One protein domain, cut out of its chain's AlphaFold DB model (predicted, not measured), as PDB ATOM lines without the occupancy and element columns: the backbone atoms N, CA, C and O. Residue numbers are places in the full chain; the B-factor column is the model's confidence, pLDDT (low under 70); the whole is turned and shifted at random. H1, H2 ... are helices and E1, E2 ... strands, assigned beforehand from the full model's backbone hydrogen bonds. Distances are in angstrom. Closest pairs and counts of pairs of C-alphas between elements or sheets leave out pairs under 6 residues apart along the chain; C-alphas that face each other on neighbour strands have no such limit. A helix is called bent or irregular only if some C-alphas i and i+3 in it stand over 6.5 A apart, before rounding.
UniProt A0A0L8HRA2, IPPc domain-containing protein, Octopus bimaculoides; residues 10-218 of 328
ATOM      1  N   ASN A  10     123.006 142.017 132.775       76.12
ATOM      2  CA  ASN A  10     124.382 142.306 132.371       76.12
ATOM      3  C   ASN A  10     125.070 141.176 131.586       76.12
ATOM      4  O   ASN A  10     126.132 141.420 131.028       76.12
ATOM      5  N   ILE A  11     124.505 139.963 131.567       79.88
ATOM      6  CA  ILE A  11     125.010 138.842 130.757       79.88
ATOM      7  C   ILE A  11     124.091 138.514 129.582       79.88
ATOM      8  O   ILE A  11     124.448 137.686 128.756       79.88
ATOM      9  N   PHE A  12     122.921 139.149 129.489       78.12
ATOM     10  CA  PHE A  12     121.939 138.879 128.437       78.12
ATOM     11  C   PHE A  12     122.550 139.005 127.033       78.12
ATOM     12  O   PHE A  12     122.283 138.196 126.156       78.12
ATOM     13  N   THR A  13     123.453 139.969 126.857       76.38
ATOM     14  CA  THR A  13     124.211 140.226 125.625       76.38
ATOM     15  C   THR A  13     125.221 139.150 125.247       76.38
ATOM     16  O   THR A  13     125.707 139.142 124.122       76.38
ATOM     17  N   SER A  14     125.570 138.276 126.185       80.25
ATOM     18  CA  SER A  14     126.487 137.157 125.978       80.25
ATOM     19  C   SER A  14     125.763 135.860 125.622       80.25
ATOM     20  O   SER A  14     126.435 134.895 125.259       80.25
ATOM     21  N   ILE A  15     124.430 135.829 125.745       85.44
ATOM     22  CA  ILE A  15     123.603 134.641 125.533       85.44
ATOM     23  C   ILE A  15     123.009 134.673 124.126       85.44
ATOM     24  O   ILE A  15     122.417 135.671 123.714       85.44
ATOM     25  N   ASN A  16     123.152 133.579 123.388       84.12
ATOM     26  CA  ASN A  16     122.617 133.439 122.038       84.12
ATOM     27  C   ASN A  16     122.245 131.986 121.720       84.12
ATOM     28  O   ASN A  16     122.311 131.139 122.606       84.12
ATOM     29  N   GLY A  17     121.771 131.705 120.501       82.62
ATOM     30  CA  GLY A  17     121.464 130.334 120.084       82.62
ATOM     31  C   GLY A  17     120.417 129.644 120.956       82.62
ATOM     32  O   GLY A  17     120.515 128.437 121.161       82.62
ATOM     33  N   ILE A  18     119.468 130.410 121.513       89.00
ATOM     34  CA  ILE A  18     118.461 129.886 122.439       89.00
ATOM     35  C   ILE A  18     117.448 129.051 121.659       89.00
ATOM     36  O   ILE A  18     116.730 129.579 120.806       89.00
ATOM     37  N   GLU A  19     117.347 127.772 121.997       91.44
ATOM     38  CA  GLU A  19     116.352 126.850 121.449       91.44
ATOM     39  C   GLU A  19     115.775 125.978 122.561       91.44
ATOM     40  O   GLU A  19     116.367 125.828 123.629       91.44
ATOM     41  N   SER A  20     114.595 125.414 122.326       93.50
ATOM     42  CA  SER A  20     113.948 124.520 123.281       93.50
ATOM     43  C   SER A  20     113.299 123.367 122.549       93.50
ATOM     44  O   SER A  20     112.548 123.608 121.603       93.50
ATOM     45  N   GLU A  21     113.499 122.156 123.049       95.38
ATOM     46  CA  GLU A  21     112.893 120.949 122.504       95.38
ATOM     47  C   GLU A  21     112.083 120.200 123.559       95.38
ATOM     48  O   GLU A  21     112.132 120.487 124.761       95.38
ATOM     49  N   LYS A  22     111.262 119.254 123.095       95.38
ATOM     50  CA  LYS A  22     110.484 118.388 123.980       95.38
ATOM     51  C   LYS A  22     110.281 117.002 123.393       95.38
ATOM     52  O   LYS A  22     109.937 116.852 122.226       95.38
ATOM     53  N   THR A  23     110.305 116.014 124.275       94.69
ATOM     54  CA  THR A  23     109.961 114.623 123.972       94.69
ATOM     55  C   THR A  23     108.825 114.191 124.878       94.69
ATOM     56  O   THR A  23     108.829 114.480 126.077       94.69
ATOM     57  N   LYS A  24     107.839 113.493 124.318       92.50
ATOM     58  CA  LYS A  24     106.811 112.795 125.096       92.50
ATOM     59  C   LYS A  24     107.148 111.317 125.079       92.50
ATOM     60  O   LYS A  24     107.378 110.783 124.006       92.50
ATOM     61  N   THR A  25     107.114 110.664 126.233       86.50
ATOM     62  CA  THR A  25     107.466 109.237 126.326       86.50
ATOM     63  C   THR A  25     106.336 108.364 126.877       86.50
ATOM     64  O   THR A  25     106.346 107.150 126.723       86.50
ATOM     65  N   GLY A  26     105.277 108.967 127.431       73.56
ATOM     66  CA  GLY A  26     104.118 108.213 127.921       73.56
ATOM     67  C   GLY A  26     103.471 107.319 126.848       73.56
ATOM     68  O   GLY A  26     103.337 107.728 125.690       73.56
ATOM     69  N   PHE A  27     103.048 106.113 127.254       67.06
ATOM     70  CA  PHE A  27     102.386 105.107 126.403       67.06
ATOM     71  C   PHE A  27     103.104 104.884 125.054       67.06
ATOM     72  O   PHE A  27     102.482 104.941 123.993       67.06
ATOM     73  N   GLY A  28     104.423 104.659 125.087       61.47
ATOM     74  CA  GLY A  28     105.222 104.415 123.879       61.47
ATOM     75  C   GLY A  28     105.400 105.653 122.993       61.47
ATOM     76  O   GLY A  28     105.459 105.526 121.774       61.47
ATOM     77  N   GLY A  29     105.407 106.850 123.589       61.34
ATOM     78  CA  GLY A  29     105.643 108.127 122.903       61.34
ATOM     79  C   GLY A  29     104.399 108.849 122.369       61.34
ATOM     80  O   GLY A  29     104.475 110.010 121.967       61.34
ATOM     81  N   TRP A  30     103.222 108.217 122.404       53.16
ATOM     82  CA  TRP A  30     102.012 108.774 121.789       53.16
ATOM     83  C   TRP A  30     101.260 109.727 122.721       53.16
ATOM     84  O   TRP A  30     100.744 110.755 122.276       53.16
ATOM     85  N   TRP A  31     101.181 109.412 124.016       52.59
ATOM     86  CA  TRP A  31     100.258 110.063 124.949       52.59
ATOM     87  C   TRP A  31     100.751 109.962 126.395       52.59
ATOM     88  O   TRP A  31     101.088 108.891 126.869       52.59
ATOM     89  N   GLY A  32     100.712 111.048 127.165       66.88
ATOM     90  CA  GLY A  32     100.991 110.991 128.603       66.88
ATOM     91  C   GLY A  32     101.689 112.229 129.145       66.88
ATOM     92  O   GLY A  32     101.914 113.204 128.431       66.88
ATOM     93  N   ASN A  33     102.007 112.191 130.439       81.75
ATOM     94  CA  ASN A  33     102.631 113.294 131.174       81.75
ATOM     95  C   ASN A  33     104.133 113.085 131.451       81.75
ATOM     96  O   ASN A  33     104.697 113.814 132.269       81.75
ATOM     97  N   LYS A  34     104.746 112.093 130.792       92.81
ATOM     98  CA  LYS A  34     106.156 111.700 130.910       92.81
ATOM     99  C   LYS A  34     106.967 112.151 129.701       92.81
ATOM    100  O   LYS A  34     106.404 112.313 128.614       92.81
ATOM    101  N   GLY A  35     108.257 112.364 129.917       95.25
ATOM    102  CA  GLY A  35     109.214 112.734 128.882       95.25
ATOM    103  C   GLY A  35     110.217 113.770 129.367       95.25
ATOM    104  O   GLY A  35     110.577 113.778 130.545       95.25
ATOM    105  N   GLY A  36     110.647 114.653 128.472       96.75
ATOM    106  CA  GLY A  36     111.638 115.682 128.764       96.75
ATOM    107  C   GLY A  36     111.361 116.971 128.010       96.75
ATOM    108  O   GLY A  36     110.776 116.956 126.928       96.75
ATOM    109  N   VAL A  37     111.766 118.084 128.597       97.50
ATOM    110  CA  VAL A  37     111.898 119.385 127.940       97.50
ATOM    111  C   VAL A  37     113.332 119.854 128.139       97.50
ATOM    112  O   VAL A  37     113.971 119.437 129.104       97.50
ATOM    113  N   CYS A  38     113.840 120.679 127.236       97.69
ATOM    114  CA  CYS A  38     115.147 121.287 127.418       97.69
ATOM    115  C   CYS A  38     115.175 122.730 126.929       97.69
ATOM    116  O   CYS A  38     114.335 123.158 126.129       97.69
ATOM    117  N   ILE A  39     116.178 123.463 127.399       96.62
ATOM    118  CA  ILE A  39     116.596 124.748 126.857       96.62
ATOM    119  C   ILE A  39     118.092 124.654 126.574       96.62
ATOM    120  O   ILE A  39     118.884 124.423 127.489       96.62
ATOM    121  N   ARG A  40     118.485 124.888 125.321       95.31
ATOM    122  CA  ARG A  40     119.888 125.076 124.942       95.31
ATOM    123  C   ARG A  40     120.180 126.527 124.623       95.31
ATOM    124  O   ARG A  40     119.284 127.253 124.193       95.31
ATOM    125  N   PHE A  41     121.416 126.947 124.848       93.62
ATOM    126  CA  PHE A  41     121.901 128.295 124.569       93.62
ATOM    127  C   PHE A  41     123.429 128.335 124.577       93.62
ATOM    128  O   PHE A  41     124.077 127.537 125.247       93.62
ATOM    129  N   ASP A  42     123.996 129.329 123.907       90.31
ATOM    130  CA  ASP A  42     125.427 129.605 123.902       90.31
ATOM    131  C   ASP A  42     125.710 130.794 124.830       90.31
ATOM    132  O   ASP A  42     125.045 131.828 124.737       90.31
ATOM    133  N   VAL A  43     126.714 130.689 125.703       89.00
ATOM    134  CA  VAL A  43     127.229 131.793 126.528       89.00
ATOM    135  C   VAL A  43     128.691 132.010 126.220       89.00
ATOM    136  O   VAL A  43     129.539 131.168 126.497       89.00
ATOM    137  N   ASN A  44     129.001 133.177 125.667       83.06
ATOM    138  CA  ASN A  44     130.353 133.508 125.234       83.06
ATOM    139  C   ASN A  44     131.009 132.419 124.344       83.06
ATOM    140  O   ASN A  44     132.204 132.160 124.450       83.06
ATOM    141  N   GLY A  45     130.232 131.774 123.470       79.81
ATOM    142  CA  GLY A  45     130.724 130.723 122.571       79.81
ATOM    143  C   GLY A  45     130.865 129.333 123.197       79.81
ATOM    144  O   GLY A  45     131.220 128.413 122.472       79.81
ATOM    145  N   ILE A  46     130.565 129.179 124.492       90.38
ATOM    146  CA  ILE A  46     130.375 127.874 125.136       90.38
ATOM    147  C   ILE A  46     128.907 127.495 125.028       90.38
ATOM    148  O   ILE A  46     128.048 128.274 125.445       90.38
ATOM    149  N   ASN A  47     128.614 126.321 124.491       93.62
ATOM    150  CA  ASN A  47     127.241 125.863 124.321       93.62
ATOM    151  C   ASN A  47     126.781 125.064 125.559       93.62
ATOM    152  O   ASN A  47     127.544 124.361 126.222       93.62
ATOM    153  N   MET A  48     125.522 125.246 125.945       96.44
ATOM    154  CA  MET A  48     124.942 124.655 127.148       96.44
ATOM    155  C   MET A  48     123.568 124.079 126.838       96.44
ATOM    156  O   MET A  48     122.787 124.709 126.128       96.44
ATOM    157  N   CYS A  49     123.242 122.932 127.429       98.06
ATOM    158  CA  CYS A  49     121.904 122.352 127.391       98.06
ATOM    159  C   CYS A  49     121.427 122.024 128.807       98.06
ATOM    160  O   CYS A  49     122.098 121.322 129.564       98.06
ATOM    161  N   ILE A  50     120.266 122.554 129.183       98.50
ATOM    162  CA  ILE A  50     119.602 122.241 130.445       98.50
ATOM    163  C   ILE A  50     118.375 121.402 130.108       98.50
ATOM    164  O   ILE A  50     117.554 121.808 129.292       98.50
ATOM    165  N   VAL A  51     118.284 120.212 130.699       98.62
ATOM    166  CA  VAL A  51     117.230 119.230 130.440       98.62
ATOM    167  C   VAL A  51     116.448 118.987 131.723       98.62
ATOM    168  O   VAL A  51     117.024 118.612 132.743       98.62
ATOM    169  N   ASN A  52     115.128 119.142 131.670       98.56
ATOM    170  CA  ASN A  52     114.208 118.738 132.725       98.56
ATOM    171  C   ASN A  52     113.383 117.525 132.276       98.56
ATOM    172  O   ASN A  52     112.665 117.605 131.276       98.56
ATOM    173  N   SER A  53     113.432 116.416 133.018       98.06
ATOM    174  CA  SER A  53     112.646 115.216 132.710       98.06
ATOM    175  C   SER A  53     111.749 114.735 133.854       98.06
ATOM    176  O   SER A  53     111.973 114.968 135.040       98.06
ATOM    177  N   HIS A  54     110.676 114.049 133.468       97.69
ATOM    178  CA  HIS A  54     109.769 113.334 134.358       97.69
ATOM    179  C   HIS A  54     109.619 111.939 133.770       97.69
ATOM    180  O   HIS A  54     108.844 111.739 132.829       97.69
ATOM    181  N   LEU A  55     110.391 111.001 134.313       97.19
ATOM    182  CA  LEU A  55     110.512 109.640 133.789       97.19
ATOM    183  C   LEU A  55     109.471 108.699 134.409       97.19
ATOM    184  O   LEU A  55     108.765 109.057 135.360       97.19
ATOM    185  N   ALA A  56     109.349 107.498 133.854       96.44
ATOM    186  CA  ALA A  56     108.378 106.490 134.239       96.44
ATOM    187  C   ALA A  56     108.364 106.238 135.754       96.44
ATOM    188  O   ALA A  56     109.376 105.946 136.400       96.44
ATOM    189  N   ALA A  57     107.166 106.352 136.327       94.06
ATOM    190  CA  ALA A  57     106.932 106.177 137.752       94.06
ATOM    191  C   ALA A  57     106.877 104.690 138.132       94.06
ATOM    192  O   ALA A  57     106.745 103.828 137.275       94.06
ATOM    193  N   HIS A  58     106.836 104.414 139.439       93.44
ATOM    194  CA  HIS A  58     106.802 103.074 140.047       93.44
ATOM    195  C   HIS A  58     108.162 102.370 140.110       93.44
ATOM    196  O   HIS A  58     109.072 102.629 139.331       93.44
ATOM    197  N   ARG A  59     108.298 101.496 141.111       93.75
ATOM    198  CA  ARG A  59     109.569 100.870 141.489       93.75
ATOM    199  C   ARG A  59     110.133  99.987 140.382       93.75
ATOM    200  O   ARG A  59     111.283 100.182 140.008       93.75
ATOM    201  N   ASP A  60     109.296  99.149 139.786       95.00
ATOM    202  CA  ASP A  60     109.724  98.122 138.826       95.00
ATOM    203  C   ASP A  60     109.961  98.660 137.402       95.00
ATOM    204  O   ASP A  60     110.276  97.908 136.489       95.00
ATOM    205  N   GLN A  61     109.823  99.974 137.200       96.56
ATOM    206  CA  GLN A  61     109.905 100.629 135.890       96.56
ATOM    207  C   GLN A  61     111.307 101.167 135.563       96.56
ATOM    208  O   GLN A  61     111.448 102.142 134.832       96.56
ATOM    209  N   THR A  62     112.367 100.555 136.105       97.62
ATOM    210  CA  THR A  62     113.750 100.930 135.754       97.62
ATOM    211  C   THR A  62     114.027 100.762 134.254       97.62
ATOM    212  O   THR A  62     114.584 101.693 133.677       97.62
ATOM    213  N   PRO A  63     113.600  99.667 133.586       96.56
ATOM    214  CA  PRO A  63     113.753  99.543 132.135       96.56
ATOM    215  C   PRO A  63     113.048 100.662 131.359       96.56
ATOM    216  O   PRO A  63     113.647 101.243 130.462       96.56
ATOM    217  N   GLU A  64     111.822 101.025 131.749       96.50
ATOM    218  CA  GLU A  64     111.066 102.104 131.099       96.50
ATOM    219  C   GLU A  64     111.734 103.470 131.306       96.50
ATOM    220  O   GLU A  64     111.818 104.258 130.374       96.50
ATOM    221  N   ARG A  65     112.298 103.751 132.492       97.69
ATOM    222  CA  ARG A  65     113.066 104.991 132.725       97.69
ATOM    223  C   ARG A  65     114.297 105.100 131.823       97.69
ATOM    224  O   ARG A  65     114.646 106.202 131.411       97.69
ATOM    225  N   ILE A  66     114.959 103.977 131.538       97.81
ATOM    226  CA  ILE A  66     116.090 103.931 130.600       97.81
ATOM    227  C   ILE A  66     115.591 104.181 129.170       97.81
ATOM    228  O   ILE A  66     116.208 104.951 128.441       97.81
ATOM    229  N   MET A  67     114.455 103.591 128.780       96.25
ATOM    230  CA  MET A  67     113.834 103.860 127.477       96.25
ATOM    231  C   MET A  67     113.432 105.332 127.333       96.25
ATOM    232  O   MET A  67     113.790 105.950 126.337       96.25
ATOM    233  N   ASP A  68     112.783 105.919 128.344       96.50
ATOM    234  CA  ASP A  68     112.435 107.343 128.376       96.50
ATOM    235  C   ASP A  68     113.675 108.229 128.173       96.50
ATOM    236  O   ASP A  68     113.640 109.177 127.388       96.50
ATOM    237  N   LEU A  69     114.767 107.929 128.889       97.56
ATOM    238  CA  LEU A  69     116.040 108.643 128.772       97.56
ATOM    239  C   LEU A  69     116.581 108.573 127.340       97.56
ATOM    240  O   LEU A  69     116.924 109.608 126.772       97.56
ATOM    241  N   ASN A  70     116.629 107.375 126.757       96.50
ATOM    242  CA  ASN A  70     117.135 107.176 125.402       96.50
ATOM    243  C   ASN A  70     116.273 107.910 124.370       96.50
ATOM    244  O   ASN A  70     116.823 108.609 123.529       96.50
ATOM    245  N   SER A  71     114.943 107.862 124.484       95.94
ATOM    246  CA  SER A  71     114.054 108.629 123.602       95.94
ATOM    247  C   SER A  71     114.281 110.138 123.714       95.94
ATOM    248  O   SER A  71     114.280 110.832 122.705       95.94
ATOM    249  N   ILE A  72     114.520 110.676 124.916       97.19
ATOM    250  CA  ILE A  72     114.846 112.104 125.078       97.19
ATOM    251  C   ILE A  72     116.161 112.452 124.362       97.19
ATOM    252  O   ILE A  72     116.227 113.469 123.677       97.19
ATOM    253  N   LEU A  73     117.189 111.611 124.505       97.44
ATOM    254  CA  LEU A  73     118.489 111.799 123.854       97.44
ATOM    255  C   LEU A  73     118.410 111.675 122.323       97.44
ATOM    256  O   LEU A  73     119.090 112.407 121.603       97.44
ATOM    257  N   GLU A  74     117.588 110.755 121.824       95.75
ATOM    258  CA  GLU A  74     117.426 110.490 120.396       95.75
ATOM    259  C   GLU A  74     116.544 111.536 119.704       95.75
ATOM    260  O   GLU A  74     116.910 112.001 118.624       95.75
ATOM    261  N   ASP A  75     115.432 111.949 120.313       95.31
ATOM    262  CA  ASP A  75     114.420 112.778 119.647       95.31
ATOM    263  C   ASP A  75     114.730 114.282 119.675       95.31
ATOM    264  O   ASP A  75     114.300 115.012 118.781       95.31
ATOM    265  N   GLN A  76     115.438 114.779 120.696       96.12
ATOM    266  CA  GLN A  76     115.689 116.220 120.838       96.12
ATOM    267  C   GLN A  76     116.902 116.645 120.017       96.12
ATOM    268  O   GLN A  76     118.046 116.397 120.407       96.12
ATOM    269  N   LYS A  77     116.623 117.293 118.882       95.69
ATOM    270  CA  LYS A  77     117.614 117.820 117.940       95.69
ATOM    271  C   LYS A  77     117.516 119.335 117.823       95.69
ATOM    272  O   LYS A  77     116.420 119.886 117.847       95.69
ATOM    273  N   PHE A  78     118.649 119.994 117.627       93.94
ATOM    274  CA  PHE A  78     118.747 121.448 117.484       93.94
ATOM    275  C   PHE A  78     119.167 121.848 116.066       93.94
ATOM    276  O   PHE A  78     119.553 121.003 115.261       93.94
ATOM    277  N   ARG A  79     119.072 123.141 115.727       89.44
ATOM    278  CA  ARG A  79     119.399 123.637 114.372       89.44
ATOM    279  C   ARG A  79     120.888 123.905 114.154       89.44
ATOM    280  O   ARG A  79     121.274 124.352 113.078       89.44
ATOM    281  N   ASP A  80     121.697 123.692 115.178       85.62
ATOM    282  CA  ASP A  80     123.138 123.864 115.134       85.62
ATOM    283  C   ASP A  80     123.795 122.556 114.694       85.62
ATOM    284  O   ASP A  80     123.733 121.563 115.416       85.62
ATOM    285  N   ASP A  81     124.382 122.538 113.499       84.69
ATOM    286  CA  ASP A  81     124.989 121.327 112.937       84.69
ATOM    287  C   ASP A  81     126.219 120.866 113.738       84.69
ATOM    288  O   ASP A  81     126.497 119.669 113.785       84.69
ATOM    289  N   ASP A  82     126.919 121.795 114.402       84.50
ATOM    290  CA  ASP A  82     128.079 121.486 115.247       84.50
ATOM    291  C   ASP A  82     127.659 120.899 116.608       84.50
ATOM    292  O   ASP A  82     128.429 120.182 117.243       84.50
ATOM    293  N   VAL A  83     126.437 121.209 117.065       91.44
ATOM    294  CA  VAL A  83     125.921 120.864 118.401       91.44
ATOM    295  C   VAL A  83     124.439 120.489 118.300       91.44
ATOM    296  O   VAL A  83     123.543 121.180 118.806       91.44
ATOM    297  N   ASN A  84     124.176 119.403 117.572       94.25
ATOM    298  CA  ASN A  84     122.830 119.020 117.153       94.25
ATOM    299  C   ASN A  84     122.080 118.220 118.228       94.25
ATOM    300  O   ASN A  84     120.860 118.317 118.327       94.25
ATOM    301  N   ASN A  85     122.792 117.448 119.047       96.88
ATOM    302  CA  ASN A  85     122.228 116.581 120.079       96.88
ATOM    303  C   ASN A  85     122.456 117.151 121.481       96.88
ATOM    304  O   ASN A  85     123.379 117.929 121.713       96.88
ATOM    305  N   ILE A  86     121.673 116.689 122.464       97.88
ATOM    306  CA  ILE A  86     121.868 117.061 123.879       97.88
ATOM    307  C   ILE A  86     123.317 116.816 124.322       97.88
ATOM    308  O   ILE A  86     123.925 117.703 124.911       97.88
ATOM    309  N   LEU A  87     123.876 115.641 124.019       97.19
ATOM    310  CA  LEU A  87     125.210 115.244 124.488       97.19
ATOM    311  C   LEU A  87     126.363 115.877 123.710       97.19
ATOM    312  O   LEU A  87     127.499 115.739 124.149       97.19
ATOM    313  N   ASP A  88     126.091 116.581 122.611       95.69
ATOM    314  CA  ASP A  88     127.128 117.317 121.884       95.69
ATOM    315  C   ASP A  88     127.526 118.597 122.634       95.69
ATOM    316  O   ASP A  88     128.536 119.211 122.304       95.69
ATOM    317  N   HIS A  89     126.732 119.015 123.631       96.69
ATOM    318  CA  HIS A  89     126.957 120.288 124.297       96.69
ATOM    319  C   HIS A  89     128.120 120.229 125.293       96.69
ATOM    320  O   HIS A  89     128.211 119.282 126.073       96.69
ATOM    321  N   ASP A  90     128.932 121.287 125.353       96.00
ATOM    322  CA  ASP A  90     130.063 121.438 126.273       96.00
ATOM    323  C   ASP A  90     129.640 121.230 127.724       96.00
ATOM    324  O   ASP A  90     130.331 120.561 128.492       96.00
ATOM    325  N   TYR A  91     128.489 121.798 128.098       97.50
ATOM    326  CA  TYR A  91     127.854 121.562 129.385       97.50
ATOM    327  C   TYR A  91     126.430 121.050 129.208       97.50
ATOM    328  O   TYR A  91     125.580 121.725 128.622       97.50
ATOM    329  N   VAL A  92     126.132 119.914 129.837       98.31
ATOM    330  CA  VAL A  92     124.759 119.422 129.981       98.31
ATOM    331  C   VAL A  92     124.399 119.394 131.454       98.31
ATOM    332  O   VAL A  92     125.076 118.743 132.244       98.31
ATOM    333  N   LEU A  93     123.318 120.064 131.841       98.56
ATOM    334  CA  LEU A  93     122.701 119.893 133.153       98.56
ATOM    335  C   LEU A  93     121.407 119.114 132.971       98.56
ATOM    336  O   LEU A  93     120.534 119.541 132.227       98.56
ATOM    337  N   TRP A  94     121.262 117.998 133.676       98.75
ATOM    338  CA  TRP A  94     120.053 117.187 133.618       98.75
ATOM    339  C   TRP A  94     119.404 117.108 134.989       98.75
ATOM    340  O   TRP A  94     120.016 116.663 135.958       98.75
ATOM    341  N   LEU A  95     118.148 117.523 135.075       98.50
ATOM    342  CA  LEU A  95     117.385 117.558 136.308       98.50
ATOM    343  C   LEU A  95     115.964 117.022 136.131       98.50
ATOM    344  O   LEU A  95     115.496 116.797 135.019       98.50
ATOM    345  N   GLY A  96     115.275 116.835 137.251       98.25
ATOM    346  CA  GLY A  96     113.837 116.588 137.277       98.25
ATOM    347  C   GLY A  96     113.436 115.433 138.184       98.25
ATOM    348  O   GLY A  96     114.231 114.953 138.996       98.25
ATOM    349  N   ASP A  97     112.184 114.999 138.036       98.62
ATOM    350  CA  ASP A  97     111.650 113.803 138.690       98.62
ATOM    351  C   ASP A  97     112.033 112.571 137.859       98.62
ATOM    352  O   ASP A  97     111.268 112.050 137.035       98.62
ATOM    353  N   LEU A  98     113.264 112.109 138.071       98.62
ATOM    354  CA  LEU A  98     113.809 110.939 137.391       98.62
ATOM    355  C   LEU A  98     113.163 109.638 137.878       98.62
ATOM    356  O   LEU A  98     113.356 108.594 137.264       98.62
ATOM    357  N   ASN A  99     112.381 109.684 138.963       98.31
ATOM    358  CA  ASN A  99     111.547 108.593 139.462       98.31
ATOM    359  C   ASN A  99     112.266 107.281 139.836       98.31
ATOM    360  O   ASN A  99     111.587 106.285 140.116       98.31
ATOM    361  N   PHE A 100     113.599 107.258 139.901       98.44
ATOM    362  CA  PHE A 100     114.358 106.124 140.431       98.44
ATOM    363  C   PHE A 100     114.064 105.915 141.923       98.44
ATOM    364  O   PHE A 100     113.836 106.863 142.675       98.44
ATOM    365  N   ARG A 101     114.003 104.647 142.340       98.25
ATOM    366  CA  ARG A 101     113.592 104.210 143.682       98.25
ATOM    367  C   ARG A 101     114.718 103.474 144.404       98.25
ATOM    368  O   ARG A 101     115.785 103.247 143.843       98.25
ATOM    369  N   LEU A 102     114.457 103.085 145.650       97.88
ATOM    370  CA  LEU A 102     115.295 102.134 146.372       97.88
ATOM    371  C   LEU A 102     114.842 100.703 146.076       97.88
ATOM    372  O   LEU A 102     113.651 100.391 146.188       97.88
ATOM    373  N   ASP A 103     115.797  99.846 145.733       92.69
ATOM    374  CA  ASP A 103     115.594  98.407 145.602       92.69
ATOM    375  C   ASP A 103     115.941  97.650 146.885       92.69
ATOM    376  O   ASP A 103     116.597  98.171 147.774       92.69
ATOM    377  N   ASP A 104     115.467  96.409 146.973       89.75
ATOM    378  CA  ASP A 104     115.842  95.392 147.959       89.75
ATOM    379  C   ASP A 104     115.837  95.791 149.451       89.75
ATOM    380  O   ASP A 104     116.445  95.099 150.261       89.75
ATOM    381  N   LEU A 105     115.109  96.850 149.834       94.88
ATOM    382  CA  LEU A 105     114.942  97.271 151.232       94.88
ATOM    383  C   LEU A 105     113.465  97.332 151.669       94.88
ATOM    384  O   LEU A 105     112.631  97.917 150.960       94.88
ATOM    385  N   PRO A 106     113.114  96.777 152.847       95.94
ATOM    386  CA  PRO A 106     111.817  96.998 153.484       95.94
ATOM    387  C   PRO A 106     111.628  98.462 153.906       95.94
ATOM    388  O   PRO A 106     112.565  99.125 154.347       95.94
ATOM    389  N   ARG A 107     110.385  98.960 153.855       97.06
ATOM    390  CA  ARG A 107     110.053 100.351 154.223       97.06
ATOM    391  C   ARG A 107     110.520 100.732 155.631       97.06
ATOM    392  O   ARG A 107     111.063 101.817 155.812       97.06
ATOM    393  N   GLU A 108     110.318  99.855 156.608       97.75
ATOM    394  CA  GLU A 108     110.659 100.125 158.013       97.75
ATOM    395  C   GLU A 108     112.168 100.284 158.228       97.75
ATOM    396  O   GLU A 108     112.610 101.142 158.997       97.75
ATOM    397  N   GLU A 109     112.974  99.520 157.491       98.31
ATOM    398  CA  GLU A 109     114.424  99.684 157.494       98.31
ATOM    399  C   GLU A 109     114.820 101.024 156.869       98.31
ATOM    400  O   GLU A 109     115.596 101.772 157.464       98.31
ATOM    401  N   VAL A 110     114.216 101.391 155.733       98.50
ATOM    402  CA  VAL A 110     114.451 102.697 155.096       98.50
ATOM    403  C   VAL A 110     114.136 103.845 156.057       98.50
ATOM    404  O   VAL A 110     114.955 104.747 156.227       98.50
ATOM    405  N   LEU A 111     112.992 103.806 156.743       98.44
ATOM    406  CA  LEU A 111     112.618 104.830 157.724       98.44
ATOM    407  C   LEU A 111     113.588 104.896 158.910       98.44
ATOM    408  O   LEU A 111     113.933 105.992 159.362       98.44
ATOM    409  N   THR A 112     114.064 103.743 159.383       98.56
ATOM    410  CA  THR A 112     115.070 103.662 160.451       98.56
ATOM    411  C   THR A 112     116.368 104.345 160.020       98.56
ATOM    412  O   THR A 112     116.850 105.245 160.708       98.56
ATOM    413  N   ARG A 113     116.878 104.020 158.828       98.50
ATOM    414  CA  ARG A 113     118.104 104.615 158.275       98.50
ATOM    415  C   ARG A 113     117.973 106.109 157.998       98.50
ATOM    416  O   ARG A 113     118.916 106.861 158.236       98.50
ATOM    417  N   ILE A 114     116.796 106.572 157.572       98.44
ATOM    418  CA  ILE A 114     116.515 108.008 157.424       98.44
ATOM    419  C   ILE A 114     116.619 108.724 158.774       98.44
ATOM    420  O   ILE A 114     117.237 109.788 158.849       98.44
ATOM    421  N   LYS A 115     116.054 108.142 159.841       98.12
ATOM    422  CA  LYS A 115     116.123 108.696 161.203       98.12
ATOM    423  C   LYS A 115     117.561 108.747 161.728       98.12
ATOM    424  O   LYS A 115     117.933 109.716 162.385       98.12
ATOM    425  N   GLU A 116     118.365 107.739 161.400       98.31
ATOM    426  CA  GLU A 116     119.801 107.665 161.707       98.31
ATOM    427  C   GLU A 116     120.660 108.593 160.831       98.31
ATOM    428  O   GLU A 116     121.828 108.819 161.142       98.31
ATOM    429  N   LYS A 117     120.083 109.165 159.764       98.38
ATOM    430  CA  LYS A 117     120.782 109.928 158.716       98.38
ATOM    431  C   LYS A 117     121.865 109.119 157.992       98.38
ATOM    432  O   LYS A 117     122.805 109.691 157.443       98.38
ATOM    433  N   ASP A 118     121.708 107.798 157.940       98.25
ATOM    434  CA  ASP A 118     122.597 106.883 157.220       98.25
ATOM    435  C   ASP A 118     122.205 106.816 155.734       98.25
ATOM    436  O   ASP A 118     121.754 105.800 155.200       98.25
ATOM    437  N   TYR A 119     122.310 107.963 155.057       98.44
ATOM    438  CA  TYR A 119     121.957 108.079 153.641       98.44
ATOM    439  C   TYR A 119     122.943 107.320 152.756       98.44
ATOM    440  O   TYR A 119     122.537 106.762 151.741       98.44
ATOM    441  N   SER A 120     124.213 107.238 153.164       97.56
ATOM    442  CA  SER A 120     125.233 106.434 152.489       97.56
ATOM    443  C   SER A 120     124.782 104.993 152.316       97.56
ATOM    444  O   SER A 120     124.862 104.477 151.206       97.56
ATOM    445  N   TYR A 121     124.262 104.357 153.371       97.88
ATOM    446  CA  TYR A 121     123.749 102.995 153.292       97.88
ATOM    447  C   TYR A 121     122.619 102.881 152.262       97.88
ATOM    448  O   TYR A 121     122.696 102.068 151.346       97.88
ATOM    449  N   LEU A 122     121.613 103.754 152.347       98.56
ATOM    450  CA  LEU A 122     120.463 103.735 151.439       98.56
ATOM    451  C   LEU A 122     120.850 103.976 149.973       98.56
ATOM    452  O   LEU A 122     120.283 103.350 149.082       98.56
ATOM    453  N   LEU A 123     121.841 104.831 149.710       98.31
ATOM    454  CA  LEU A 123     122.310 105.141 148.356       98.31
ATOM    455  C   LEU A 123     123.003 103.960 147.656       98.31
ATOM    456  O   LEU A 123     123.100 103.984 146.429       98.31
ATOM    457  N   HIS A 124     123.418 102.911 148.381       97.12
ATOM    458  CA  HIS A 124     123.860 101.646 147.769       97.12
ATOM    459  C   HIS A 124     122.696 100.880 147.117       97.12
ATOM    460  O   HIS A 124     122.901 100.062 146.219       97.12
ATOM    461  N   TYR A 125     121.467 101.150 147.558       98.25
ATOM    462  CA  TYR A 125     120.241 100.533 147.061       98.25
ATOM    463  C   TYR A 125     119.492 101.419 146.058       98.25
ATOM    464  O   TYR A 125     118.476 100.993 145.510       98.25
ATOM    465  N   ASP A 126     120.001 102.624 145.788       98.62
ATOM    466  CA  ASP A 126     119.432 103.573 144.836       98.62
ATOM    467  C   ASP A 126     119.568 103.071 143.395       98.62
ATOM    468  O   ASP A 126     120.667 102.805 142.903       98.62
ATOM    469  N   GLN A 127     118.431 102.950 142.709       98.69
ATOM    470  CA  GLN A 127     118.385 102.448 141.342       98.69
ATOM    471  C   GLN A 127     119.182 103.331 140.377       98.69
ATOM    472  O   GLN A 127     119.869 102.781 139.526       98.69
ATOM    473  N   LEU A 128     119.154 104.665 140.513       98.62
ATOM    474  CA  LEU A 128     119.913 105.540 139.609       98.62
ATOM    475  C   LEU A 128     121.418 105.294 139.747       98.62
ATOM    476  O   LEU A 128     122.102 105.122 138.740       98.62
ATOM    477  N   ASN A 129     121.931 105.222 140.978       98.12
ATOM    478  CA  ASN A 129     123.340 104.908 141.223       98.12
ATOM    479  C   ASN A 129     123.732 103.540 140.646       98.12
ATOM    480  O   ASN A 129     124.762 103.429 139.977       98.12
ATOM    481  N   LYS A 130     122.895 102.510 140.844       97.88
ATOM    482  CA  LYS A 130     123.117 101.173 140.267       97.88
ATOM    483  C   LYS A 130     123.144 101.223 138.737       97.88
ATOM    484  O   LYS A 130     124.120 100.778 138.137       97.88
ATOM    485  N   THR A 131     122.130 101.815 138.108       97.81
ATOM    486  CA  THR A 131     122.018 101.930 136.646       97.81
ATOM    487  C   THR A 131     123.191 102.715 136.041       97.81
ATOM    488  O   THR A 131     123.734 102.300 135.017       97.81
ATOM    489  N   ARG A 132     123.655 103.785 136.704       97.88
ATOM    490  CA  ARG A 132     124.860 104.539 136.312       97.88
ATOM    491  C   ARG A 132     126.129 103.702 136.415       97.88
ATOM    492  O   ARG A 132     126.907 103.661 135.470       97.88
ATOM    493  N   SER A 133     126.320 102.980 137.523       96.44
ATOM    494  CA  SER A 133     127.495 102.108 137.708       96.44
ATOM    495  C   SER A 133     127.578 100.969 136.684       96.44
ATOM    496  O   SER A 133     128.664 100.484 136.385       96.44
ATOM    497  N   GLN A 134     126.434 100.563 136.127       97.12
ATOM    498  CA  GLN A 134     126.326  99.558 135.068       97.12
ATOM    499  C   GLN A 134     126.495 100.144 133.657       97.12
ATOM    500  O   GLN A 134     126.471  99.387 132.691       97.12
ATOM    501  N   GLY A 135     126.636 101.468 133.519       97.19
ATOM    502  CA  GLY A 135     126.748 102.142 132.224       97.19
ATOM    503  C   GLY A 135     125.449 102.160 131.410       97.19
ATOM    504  O   GLY A 135     125.499 102.277 130.192       97.19
ATOM    505  N   LEU A 136     124.288 102.013 132.059       97.31
ATOM    506  CA  LEU A 136     122.988 101.892 131.381       97.31
ATOM    507  C   LEU A 136     122.213 103.213 131.280       97.31
ATOM    508  O   LEU A 136     121.277 103.315 130.495       97.31
ATOM    509  N   ALA A 137     122.557 104.207 132.097       97.12
ATOM    510  CA  ALA A 137     121.939 105.529 132.086       97.12
ATOM    511  C   ALA A 137     122.942 106.567 132.578       97.12
ATOM    512  O   ALA A 137     123.738 106.259 133.467       97.12
ATOM    513  N   PHE A 138     122.856 107.795 132.055       97.81
ATOM    514  CA  PHE A 138     123.678 108.927 132.502       97.81
ATOM    515  C   PHE A 138     125.179 108.585 132.551       97.81
ATOM    516  O   PHE A 138     125.857 108.854 133.545       97.81
ATOM    517  N   VAL A 139     125.677 107.943 131.488       95.19
ATOM    518  CA  VAL A 139     127.103 107.629 131.314       95.19
ATOM    519  C   VAL A 139     127.894 108.940 131.299       95.19
ATOM    520  O   VAL A 139     127.433 109.918 130.722       95.19
ATOM    521  N   ASP A 140     129.021 108.977 132.009       94.56
ATOM    522  CA  ASP A 140     129.906 110.143 132.205       94.56
ATOM    523  C   ASP A 140     129.310 111.351 132.950       94.56
ATOM    524  O   ASP A 140     130.050 112.213 133.435       94.56
ATOM    525  N   PHE A 141     127.992 111.385 133.165       98.06
ATOM    526  CA  PHE A 141     127.379 112.376 134.039       98.06
ATOM    527  C   PHE A 141     127.865 112.199 135.477       98.06
ATOM    528  O   PHE A 141     127.886 111.105 136.055       98.06
ATOM    529  N   LYS A 142     128.165 113.329 136.103       97.94
ATOM    530  CA  LYS A 142     128.518 113.473 137.508       97.94
ATOM    531  C   LYS A 142     127.280 113.890 138.305       97.94
ATOM    532  O   LYS A 142     126.369 114.545 137.807       97.94
ATOM    533  N   GLU A 143     127.252 113.487 139.569       98.56
ATOM    534  CA  GLU A 143     126.274 113.943 140.556       98.56
ATOM    535  C   GLU A 143     127.025 114.145 141.869       98.56
ATOM    536  O   GLU A 143     127.882 113.330 142.219       98.56
ATOM    537  N   GLY A 144     126.754 115.238 142.579       97.94
ATOM    538  CA  GLY A 144     127.420 115.500 143.845       97.94
ATOM    539  C   GLY A 144     126.841 114.664 144.981       97.94
ATOM    540  O   GLY A 144     125.800 114.018 144.832       97.94
ATOM    541  N   PRO A 145     127.505 114.672 146.144       98.06
ATOM    542  CA  PRO A 145     127.095 113.856 147.274       98.06
ATOM    543  C   PRO A 145     125.698 114.253 147.765       98.06
ATOM    544  O   PRO A 145     125.441 115.412 148.095       98.06
ATOM    545  N   ILE A 146     124.803 113.271 147.863       98.56
ATOM    546  CA  ILE A 146     123.476 113.448 148.456       98.56
ATOM    547  C   ILE A 146     123.607 113.333 149.975       98.56
ATOM    548  O   ILE A 146     123.832 112.257 150.522       98.56
ATOM    549  N   THR A 147     123.452 114.462 150.664       98.00
ATOM    550  CA  THR A 147     123.534 114.554 152.133       98.00
ATOM    551  C   THR A 147     122.193 114.934 152.770       98.00
ATOM    552  O   THR A 147     122.151 115.493 153.867       98.00
ATOM    553  N   PHE A 148     121.091 114.694 152.062       98.62
ATOM    554  CA  PHE A 148     119.724 115.019 152.470       98.62
ATOM    555  C   PHE A 148     118.814 113.785 152.349       98.62
ATOM    556  O   PHE A 148     119.113 112.900 151.546       98.62
ATOM    557  N   PRO A 149     117.719 113.696 153.130       98.56
ATOM    558  CA  PRO A 149     116.846 112.526 153.116       98.56
ATOM    559  C   PRO A 149     116.075 112.398 151.789       98.56
ATOM    560  O   PRO A 149     115.993 113.373 151.036       98.56
ATOM    561  N   PRO A 150     115.475 111.228 151.506       98.69
ATOM    562  CA  PRO A 150     114.627 111.026 150.334       98.69
ATOM    563  C   PRO A 150     113.552 112.106 150.177       98.69
ATOM    564  O   PRO A 150     112.879 112.469 151.146       98.69
ATOM    565  N   THR A 151     113.387 112.618 148.958       98.69
ATOM    566  CA  THR A 151     112.494 113.748 148.647       98.69
ATOM    567  C   THR A 151     111.066 113.329 148.324       98.69
ATOM    568  O   THR A 151     110.197 114.191 148.235       98.69
ATOM    569  N   TYR A 152     110.810 112.026 148.221       98.56
ATOM    570  CA  TYR A 152     109.517 111.420 147.930       98.56
ATOM    571  C   TYR A 152     109.320 110.175 148.811       98.56
ATOM    572  O   TYR A 152     110.300 109.526 149.155       98.56
ATOM    573  N   LYS A 153     108.118 109.754 149.214       98.06
ATOM    574  CA  LYS A 153     106.812 110.413 149.091       98.06
ATOM    575  C   LYS A 153     106.339 110.873 150.464       98.06
ATOM    576  O   LYS A 153     106.316 110.067 151.390       98.06
ATOM    577  N   PHE A 154     105.899 112.117 150.577       98.31
ATOM    578  CA  PHE A 154     105.340 112.674 151.805       98.31
ATOM    579  C   PHE A 154     103.814 112.761 151.762       98.31
ATOM    580  O   PHE A 154     103.229 112.925 150.692       98.31
ATOM    581  N   ASP A 155     103.175 112.740 152.928       98.19
ATOM    582  CA  ASP A 155     101.807 113.236 153.044       98.19
ATOM    583  C   ASP A 155     101.825 114.766 152.908       98.19
ATOM    584  O   ASP A 155     102.653 115.459 153.517       98.19
ATOM    585  N   VAL A 156     100.930 115.293 152.073       97.38
ATOM    586  CA  VAL A 156     100.858 116.722 151.735       97.38
ATOM    587  C   VAL A 156     100.638 117.553 153.003       97.38
ATOM    588  O   VAL A 156      99.927 117.136 153.909       97.38
ATOM    589  N   GLU A 157     101.300 118.707 153.081       96.75
ATOM    590  CA  GLU A 157     101.336 119.629 154.230       96.75
ATOM    591  C   GLU A 157     102.068 119.109 155.483       96.75
ATOM    592  O   GLU A 157     102.174 119.830 156.476       96.75
ATOM    593  N   THR A 158     102.670 117.916 155.440       96.38
ATOM    594  CA  THR A 158     103.349 117.309 156.602       96.38
ATOM    595  C   THR A 158     104.853 117.087 156.384       96.38
ATOM    596  O   THR A 158     105.422 117.465 155.364       96.38
ATOM    597  N   GLU A 159     105.538 116.484 157.358       95.00
ATOM    598  CA  GLU A 159     106.893 115.914 157.198       95.00
ATOM    599  C   GLU A 159     106.876 114.380 157.270       95.00
ATOM    600  O   GLU A 159     107.920 113.739 157.352       95.00
ATOM    601  N   VAL A 160     105.683 113.783 157.250       97.19
ATOM    602  CA  VAL A 160     105.487 112.346 157.401       97.19
ATOM    603  C   VAL A 160     105.573 111.687 156.029       97.19
ATOM    604  O   VAL A 160     104.972 112.157 155.064       97.19
ATOM    605  N   TYR A 161     106.340 110.601 155.936       98.12
ATOM    606  CA  TYR A 161     106.390 109.778 154.731       98.12
ATOM    607  C   TYR A 161     105.117 108.935 154.594       98.12
ATOM    608  O   TYR A 161     104.689 108.311 155.563       98.12
ATOM    609  N   ASP A 162     104.587 108.895 153.369       97.44
ATOM    610  CA  ASP A 162     103.337 108.274 152.903       97.44
ATOM    611  C   ASP A 162     102.673 107.302 153.892       97.44
ATOM    612  O   ASP A 162     103.125 106.158 154.058       97.44
ATOM    613  N   THR A 163     101.585 107.762 154.517       96.25
ATOM    614  CA  THR A 163     100.709 106.956 155.389       96.25
ATOM    615  C   THR A 163      99.502 106.375 154.657       96.25
ATOM    616  O   THR A 163      98.704 105.662 155.267       96.25
ATOM    617  N   SER A 164      99.364 106.633 153.349       96.38
ATOM    618  CA  SER A 164      98.292 106.037 152.547       96.38
ATOM    619  C   SER A 164      98.394 104.512 152.509       96.38
ATOM    620  O   SER A 164      99.444 103.935 152.785       96.38
ATOM    621  N   GLU A 165      97.332 103.840 152.064       94.62
ATOM    622  CA  GLU A 165      97.295 102.375 151.903       94.62
ATOM    623  C   GLU A 165      98.449 101.819 151.053       94.62
ATOM    624  O   GLU A 165      98.839 100.665 151.202       94.62
ATOM    625  N   LYS A 166      99.015 102.638 150.155       93.81
ATOM    626  CA  LYS A 166     100.128 102.234 149.288       93.81
ATOM    627  C   LYS A 166     101.472 102.199 150.010       93.81
ATOM    628  O   LYS A 166     102.381 101.574 149.470       93.81
ATOM    629  N   GLN A 167     101.602 102.916 151.132       93.38
ATOM    630  CA  GLN A 167     102.806 103.033 151.959       93.38
ATOM    631  C   GLN A 167     104.096 103.021 151.131       93.38
ATOM    632  O   GLN A 167     104.937 102.129 151.259       93.38
ATOM    633  N   ARG A 168     104.242 103.979 150.206       95.69
ATOM    634  CA  ARG A 168     105.396 104.000 149.303       95.69
ATOM    635  C   ARG A 168     106.692 104.111 150.108       95.69
ATOM    636  O   ARG A 168     106.798 104.893 151.051       95.69
ATOM    637  N   VAL A 169     107.686 103.321 149.708       97.88
ATOM    638  CA  VAL A 169     109.045 103.415 150.254       97.88
ATOM    639  C   VAL A 169     109.628 104.781 149.871       97.88
ATOM    640  O   VAL A 169     109.528 105.150 148.694       97.88
ATOM    641  N   PRO A 170     110.227 105.525 150.819       98.50
ATOM    642  CA  PRO A 170     110.899 106.777 150.505       98.50
ATOM    643  C   PRO A 170     112.019 106.608 149.464       98.50
ATOM    644  O   PRO A 170     112.766 105.631 149.514       98.50
ATOM    645  N   ALA A 171     112.150 107.549 148.529       98.50
ATOM    646  CA  ALA A 171     113.145 107.534 147.457       98.50
ATOM    647  C   ALA A 171     113.630 108.943 147.056       98.50
ATOM    648  O   ALA A 171     112.916 109.936 147.226       98.50
ATOM    649  N   TRP A 172     114.842 109.018 146.498       98.81
ATOM    650  CA  TRP A 172     115.373 110.210 145.829       98.81
ATOM    651  C   TRP A 172     114.942 110.216 144.363       98.81
ATOM    652  O   TRP A 172     115.714 109.876 143.466       98.81
ATOM    653  N   CYS A 173     113.683 110.580 144.135       98.69
ATOM    654  CA  CYS A 173     113.127 110.703 142.791       98.69
ATOM    655  C   CYS A 173     113.656 111.953 142.064       98.69
ATOM    656  O   CYS A 173     113.862 111.920 140.854       98.69
ATOM    657  N   ASP A 174     113.897 113.033 142.811       98.81
ATOM    658  CA  ASP A 174     114.265 114.350 142.288       98.81
ATOM    659  C   ASP A 174     115.793 114.519 142.285       98.81
ATOM    660  O   ASP A 174     116.415 114.534 143.351       98.81
ATOM    661  N   ARG A 175     116.412 114.616 141.102       98.81
ATOM    662  CA  ARG A 175     117.880 114.545 140.937       98.81
ATOM    663  C   ARG A 175     118.407 115.659 140.041       98.81
ATOM    664  O   ARG A 175     117.663 116.192 139.222       98.81
ATOM    665  N   ILE A 176     119.682 116.014 140.211       98.88
ATOM    666  CA  ILE A 176     120.391 117.001 139.383       98.88
ATOM    667  C   ILE A 176     121.800 116.482 139.083       98.88
ATOM    668  O   ILE A 176     122.638 116.392 139.981       98.88
ATOM    669  N   LEU A 177     122.059 116.181 137.816       98.75
ATOM    670  CA  LEU A 177     123.315 115.662 137.288       98.75
ATOM    671  C   LEU A 177     123.908 116.645 136.275       98.75
ATOM    672  O   LEU A 177     123.203 117.509 135.753       98.75
ATOM    673  N   TRP A 178     125.199 116.509 135.982       98.56
ATOM    674  CA  TRP A 178     125.849 117.301 134.941       98.56
ATOM    675  C   TRP A 178     126.891 116.508 134.157       98.56
ATOM    676  O   TRP A 178     127.527 115.608 134.697       98.56
ATOM    677  N   LEU A 179     127.094 116.893 132.906       97.00
ATOM    678  CA  LEU A 179     128.184 116.469 132.037       97.00
ATOM    679  C   LEU A 179     128.970 117.716 131.622       97.00
ATOM    680  O   LEU A 179     128.390 118.792 131.461       97.00
ATOM    681  N   ALA A 180     130.283 117.565 131.495       95.50
ATOM    682  CA  ALA A 180     131.166 118.599 130.985       95.50
ATOM    683  C   ALA A 180     132.201 117.957 130.064       95.50
ATOM    684  O   ALA A 180     132.895 117.040 130.510       95.50
ATOM    685  N   HIS A 181     132.301 118.446 128.830       93.12
ATOM    686  CA  HIS A 181     133.363 118.075 127.897       93.12
ATOM    687  C   HIS A 181     134.548 118.999 128.131       93.12
ATOM    688  O   HIS A 181     134.529 120.180 127.798       93.12
ATOM    689  N   ASP A 182     135.555 118.480 128.813       82.62
ATOM    690  CA  ASP A 182     136.633 119.272 129.388       82.62
ATOM    691  C   ASP A 182     137.753 119.621 128.396       82.62
ATOM    692  O   ASP A 182     138.449 120.616 128.609       82.62
ATOM    693  N   ASP A 183     137.843 118.889 127.283       78.88
ATOM    694  CA  ASP A 183     138.861 119.036 126.234       78.88
ATOM    695  C   ASP A 183     138.308 119.553 124.884       78.88
ATOM    696  O   ASP A 183     138.958 119.420 123.846       78.88
ATOM    697  N   SER A 184     137.125 120.185 124.871       79.00
ATOM    698  CA  SER A 184     136.520 120.747 123.645       79.00
ATOM    699  C   SER A 184     137.342 121.878 122.999       79.00
ATOM    700  O   SER A 184     137.161 122.182 121.819       79.00
ATOM    701  N   TYR A 185     138.240 122.530 123.749       80.50
ATOM    702  CA  TYR A 185     138.937 123.745 123.321       80.50
ATOM    703  C   TYR A 185     140.443 123.674 123.588       80.50
ATOM    704  O   TYR A 185     140.892 123.453 124.713       80.50
ATOM    705  N   GLU A 186     141.251 123.948 122.560       77.94
ATOM    706  CA  GLU A 186     142.710 123.953 122.693       77.94
ATOM    707  C   GLU A 186     143.167 124.993 123.731       77.94
ATOM    708  O   GLU A 186     142.907 126.193 123.612       77.94
ATOM    709  N   GLY A 187     143.850 124.528 124.779       77.88
ATOM    710  CA  GLY A 187     144.369 125.383 125.848       77.88
ATOM    711  C   GLY A 187     143.324 125.897 126.846       77.88
ATOM    712  O   GLY A 187     143.680 126.687 127.721       77.88
ATOM    713  N   VAL A 188     142.063 125.452 126.763       80.69
ATOM    714  CA  VAL A 188     141.001 125.804 127.716       80.69
ATOM    715  C   VAL A 188     140.362 124.535 128.268       80.69
ATOM    716  O   VAL A 188     139.670 123.823 127.557       80.69
ATOM    717  N   HIS A 189     140.544 124.302 129.569       86.31
ATOM    718  CA  HIS A 189     139.909 123.189 130.269       86.31
ATOM    719  C   HIS A 189     138.595 123.641 130.909       86.31
ATOM    720  O   HIS A 189     138.604 124.422 131.879       86.31
ATOM    721  N   LEU A 190     137.480 123.165 130.357       89.38
ATOM    722  CA  LEU A 190     136.152 123.398 130.916       89.38
ATOM    723  C   LEU A 190     135.987 122.621 132.222       89.38
ATOM    724  O   LEU A 190     136.579 121.568 132.424       89.38
ATOM    725  N   ASP A 191     135.239 123.188 133.164       89.50
ATOM    726  CA  ASP A 191     135.073 122.589 134.488       89.50
ATOM    727  C   ASP A 191     133.768 123.057 135.127       89.50
ATOM    728  O   ASP A 191     133.324 124.195 134.930       89.50
ATOM    729  N   VAL A 192     133.187 122.170 135.931       94.44
ATOM    730  CA  VAL A 192     131.945 122.389 136.663       94.44
ATOM    731  C   VAL A 192     132.172 122.044 138.121       94.44
ATOM    732  O   VAL A 192     132.375 120.887 138.496       94.44
ATOM    733  N   LYS A 193     132.031 123.055 138.972       96.19
ATOM    734  CA  LYS A 193     132.076 122.899 140.417       96.19
ATOM    735  C   LYS A 193     130.676 123.037 140.994       96.19
ATOM    736  O   LYS A 193     130.093 124.119 141.012       96.19
ATOM    737  N   GLN A 194     130.143 121.941 141.525       98.00
ATOM    738  CA  GLN A 194     128.899 121.986 142.285       98.00
ATOM    739  C   GLN A 194     129.168 122.550 143.688       98.00
ATOM    740  O   GLN A 194     129.878 121.951 144.494       98.00
ATOM    741  N   LEU A 195     128.611 123.724 143.979       98.12
ATOM    742  CA  LEU A 195     128.787 124.435 145.247       98.12
ATOM    743  C   LEU A 195     127.787 123.971 146.308       98.12
ATOM    744  O   LEU A 195     128.131 123.845 147.484       98.12
ATOM    745  N   HIS A 196     126.540 123.725 145.904       97.62
ATOM    746  CA  HIS A 196     125.462 123.297 146.794       97.62
ATOM    747  C   HIS A 196     124.604 122.237 146.120       97.62
ATOM    748  O   HIS A 196     124.317 122.363 144.938       97.62
ATOM    749  N   TYR A 197     124.121 121.263 146.893       98.62
ATOM    750  CA  TYR A 197     123.095 120.314 146.471       98.62
ATOM    751  C   TYR A 197     122.215 119.969 147.673       98.62
ATOM    752  O   TYR A 197     122.697 119.430 148.669       98.62
ATOM    753  N   LYS A 198     120.946 120.390 147.650       98.25
ATOM    754  CA  LYS A 198     120.073 120.312 148.830       98.25
ATOM    755  C   LYS A 198     118.596 120.200 148.481       98.25
ATOM    756  O   LYS A 198     118.145 120.784 147.498       98.25
ATOM    757  N   HIS A 199     117.846 119.543 149.361       97.75
ATOM    758  CA  HIS A 199     116.387 119.639 149.415       97.75
ATOM    759  C   HIS A 199     115.906 120.831 150.263       97.75
ATOM    760  O   HIS A 199     116.663 121.374 151.076       97.75
ATOM    761  N   HIS A 200     114.627 121.189 150.129       98.06
ATOM    762  CA  HIS A 200     113.974 122.246 150.907       98.06
ATOM    763  C   HIS A 200     112.732 121.720 151.652       98.06
ATOM    764  O   HIS A 200     111.633 121.724 151.092       98.06
ATOM    765  N   PRO A 201     112.861 121.293 152.924       96.44
ATOM    766  CA  PRO A 201     111.772 120.660 153.678       96.44
ATOM    767  C   PRO A 201     110.648 121.623 154.094       96.44
ATOM    768  O   PRO A 201     109.549 121.188 154.433       96.44
ATOM    769  N   SER A 202     110.897 122.936 154.057       97.12
ATOM    770  CA  SER A 202     109.914 123.965 154.415       97.12
ATOM    771  C   SER A 202     108.751 124.077 153.425       97.12
ATOM    772  O   SER A 202     107.699 124.591 153.792       97.12
ATOM    773  N   TYR A 203     108.913 123.597 152.187       96.94
ATOM    774  CA  TYR A 203     107.867 123.622 151.162       96.94
ATOM    775  C   TYR A 203     107.108 122.294 151.156       96.94
ATOM    776  O   TYR A 203     107.623 121.275 150.699       96.94
ATOM    777  N   LYS A 204     105.879 122.312 151.683       97.69
ATOM    778  CA  LYS A 204     105.095 121.102 151.990       97.69
ATOM    779  C   LYS A 204     103.825 120.949 151.150       97.69
ATOM    780  O   LYS A 204     103.054 120.030 151.377       97.69
ATOM    781  N   THR A 205     103.601 121.822 150.170       97.44
ATOM    782  CA  THR A 205     102.397 121.809 149.314       97.44
ATOM    783  C   THR A 205     102.351 120.638 148.325       97.44
ATOM    784  O   THR A 205     101.340 120.440 147.663       97.44
ATOM    785  N   SER A 206     103.444 119.882 148.202       97.62
ATOM    786  CA  SER A 206     103.584 118.702 147.347       97.62
ATOM    787  C   SER A 206     103.955 117.477 148.189       97.62
ATOM    788  O   SER A 206     104.471 117.604 149.304       97.62
ATOM    789  N   ASP A 207     103.729 116.284 147.647       97.69
ATOM    790  CA  ASP A 207     104.257 115.023 148.174       97.69
ATOM    791  C   ASP A 207     105.750 114.818 147.849       97.69
ATOM    792  O   ASP A 207     106.375 113.902 148.386       97.69
ATOM    793  N   HIS A 208     106.339 115.708 147.044       98.50
ATOM    794  CA  HIS A 208     107.784 115.854 146.848       98.50
ATOM    795  C   HIS A 208     108.358 117.040 147.642       98.50
ATOM    796  O   HIS A 208     107.643 117.979 148.011       98.50
ATOM    797  N   ARG A 209     109.674 117.037 147.893       98.12
ATOM    798  CA  ARG A 209     110.411 118.196 148.431       98.12
ATOM    799  C   ARG A 209     111.297 118.812 147.348       98.12
ATOM    800  O   ARG A 209     112.067 118.071 146.744       98.12
ATOM    801  N   PRO A 210     111.238 120.142 147.119       98.44
ATOM    802  CA  PRO A 210     112.061 120.785 146.102       98.44
ATOM    803  C   PRO A 210     113.544 120.494 146.308       98.44
ATOM    804  O   PRO A 210     114.031 120.556 147.438       98.44
ATOM    805  N   VAL A 211     114.257 120.245 145.214       98.69
ATOM    806  CA  VAL A 211     115.709 120.054 145.187       98.69
ATOM    807  C   VAL A 211     116.338 121.191 144.390       98.69
ATOM    808  O   VAL A 211     115.817 121.609 143.362       98.69
ATOM    809  N   THR A 212     117.454 121.721 144.882       98.56
ATOM    810  CA  THR A 212     118.233 122.754 144.190       98.56
ATOM    811  C   THR A 212     119.701 122.390 144.175       98.56
ATOM    812  O   THR A 212     120.216 121.861 145.166       98.56
ATOM    813  N   SER A 213     120.378 122.791 143.108       98.62
ATOM    814  CA  SER A 213     121.827 122.766 143.021       98.62
ATOM    815  C   SER A 213     122.358 124.118 142.545       98.62
ATOM    816  O   SER A 213     121.666 124.835 141.822       98.62
ATOM    817  N   LEU A 214     123.551 124.490 143.006       98.44
ATOM    818  CA  LEU A 214     124.269 125.684 142.564       98.44
ATOM    819  C   LEU A 214     125.590 125.246 141.945       98.44
ATOM    820  O   LEU A 214     126.368 124.554 142.603       98.44
ATOM    821  N   PHE A 215     125.851 125.701 140.725       98.19
ATOM    822  CA  PHE A 215     127.059 125.383 139.978       98.19
ATOM    823  C   PHE A 215     127.864 126.645 139.683       98.19
ATOM    824  O   PHE A 215     127.304 127.703 139.396       98.19
ATOM    825  N   GLU A 216     129.180 126.506 139.738       96.81
ATOM    826  CA  GLU A 216     130.148 127.415 139.141       96.81
ATOM    827  C   GLU A 216     130.713 126.721 137.898       96.81
ATOM    828  O   GLU A 216     131.194 125.591 137.990       96.81
ATOM    829  N   VAL A 217     130.604 127.373 136.740       93.62
ATOM    830  CA  VAL A 217     131.050 126.836 135.447       93.62
ATOM    831  C   VAL A 217     132.047 127.792 134.808       93.62
ATOM    832  O   VAL A 217     131.891 129.014 134.903       93.62
ATOM    833  N   LYS A 218     133.081 127.252 134.161       90.75
ATOM    834  CA  LYS A 218     134.043 128.071 133.413       90.75
ATOM    835  C   LYS A 218     133.458 128.468 132.064       90.75
ATOM    836  O   LYS A 218     132.965 127.618 131.330       90.75
TER     837      LYS A 218
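This is residues 10 to 218 of the 328 residues of the protein "IPPc domain-containing protein" of Octopus bimaculoides (UniProt A0A0L8HRA2). A twisted sheet of five strands has helix H2 lying slantwise over one face at E1 and E2, and the two-stranded hairpin E6 and E7 set partly face to face with it near E4 and E5. The short helices H3, H4 and H5 gather off the sheet, and a long stretch with no named element, residues 134 to 173, runs from H5 to E5. The 209 printed residues run H1 E1 E2 E3 H2 E4 H3 H4 H5 E5 E6 E7; the larger sheet has the order E1 E2 E3 E4 E5, mixed, and E6 E7 is antiparallel. The class is mixed, helices and strands, with under half of the residues, 98, in named elements. The whole is compact, radius of gyration of the C-alphas 18.1 A, and spans 53 by 39 by 34 A.

H1, residues 10 to 14, is irregular, C-alphas 10 and 13 being 7.1 A apart, and only grazes the sheet. E1 (15 to 24), E2 (35 to 43) and E3 (46 to 54) form a meander, each strand the antiparallel neighbour of the one before; N 19 and O 40 are 3.0 A apart, N 37 and O 52 2.9 A. H2, residues 62 to 75, is on the sheet at a height of 8.7 A, making two layers, a helix on one face of a sheet; its closest C-alphas to E2 are Ile 72 and Gly 36, 6.1 A. E3, H2 and E4 (91 to 97) are a strand-helix-strand unit, two parallel neighbour strands with a helix between, its crossover right-handed; N 51 and O 93 are 2.8 A apart. H3 (107 to 116) and H4 (119 to 123) touch, closest at the C-alphas of Arg 113 and Tyr 119, 7.0 A. H5 (127 to 133) is close to H2 but not clearly touching, the C-alphas of Gln 127 and Thr 62 being 7.4 A apart. E5 (174 to 180) is antiparallel to E4, with N 177 and O 94 2.8 A apart. E6 (192 to 199), which bends by 56 degrees at residue 195, and E7 (211 to 217) are a hairpin, with N 214 and O 196 3.0 A apart; with the larger sheet they form a sandwich, two sheets face to face, best planes 21 degrees apart. Every O i to N i+4 pair is within hydrogen-bond range in H2, H3, H4 and H5; H1 has 0 of 1, and 1 of 2 O i to N i+3 pairs.

H1 begins at C-alpha 10 (124.382, 142.306, 132.371). E1 is 27.6 A long, E2 26.3 A, E3 26.9 A and H2 20.0 A. E7 ends at C-alpha 217 (131.050, 126.836, 135.447).

The C-alphas farthest apart are those of Glu 165 and Gly 187, 58.5 A. The printed part has no cut; the links H2 to E4, H5 to E5, E5 to E6 and E6 to E7 are long. Residues 27 to 32 have pLDDT under 70; the mean of the printed part is 93.9.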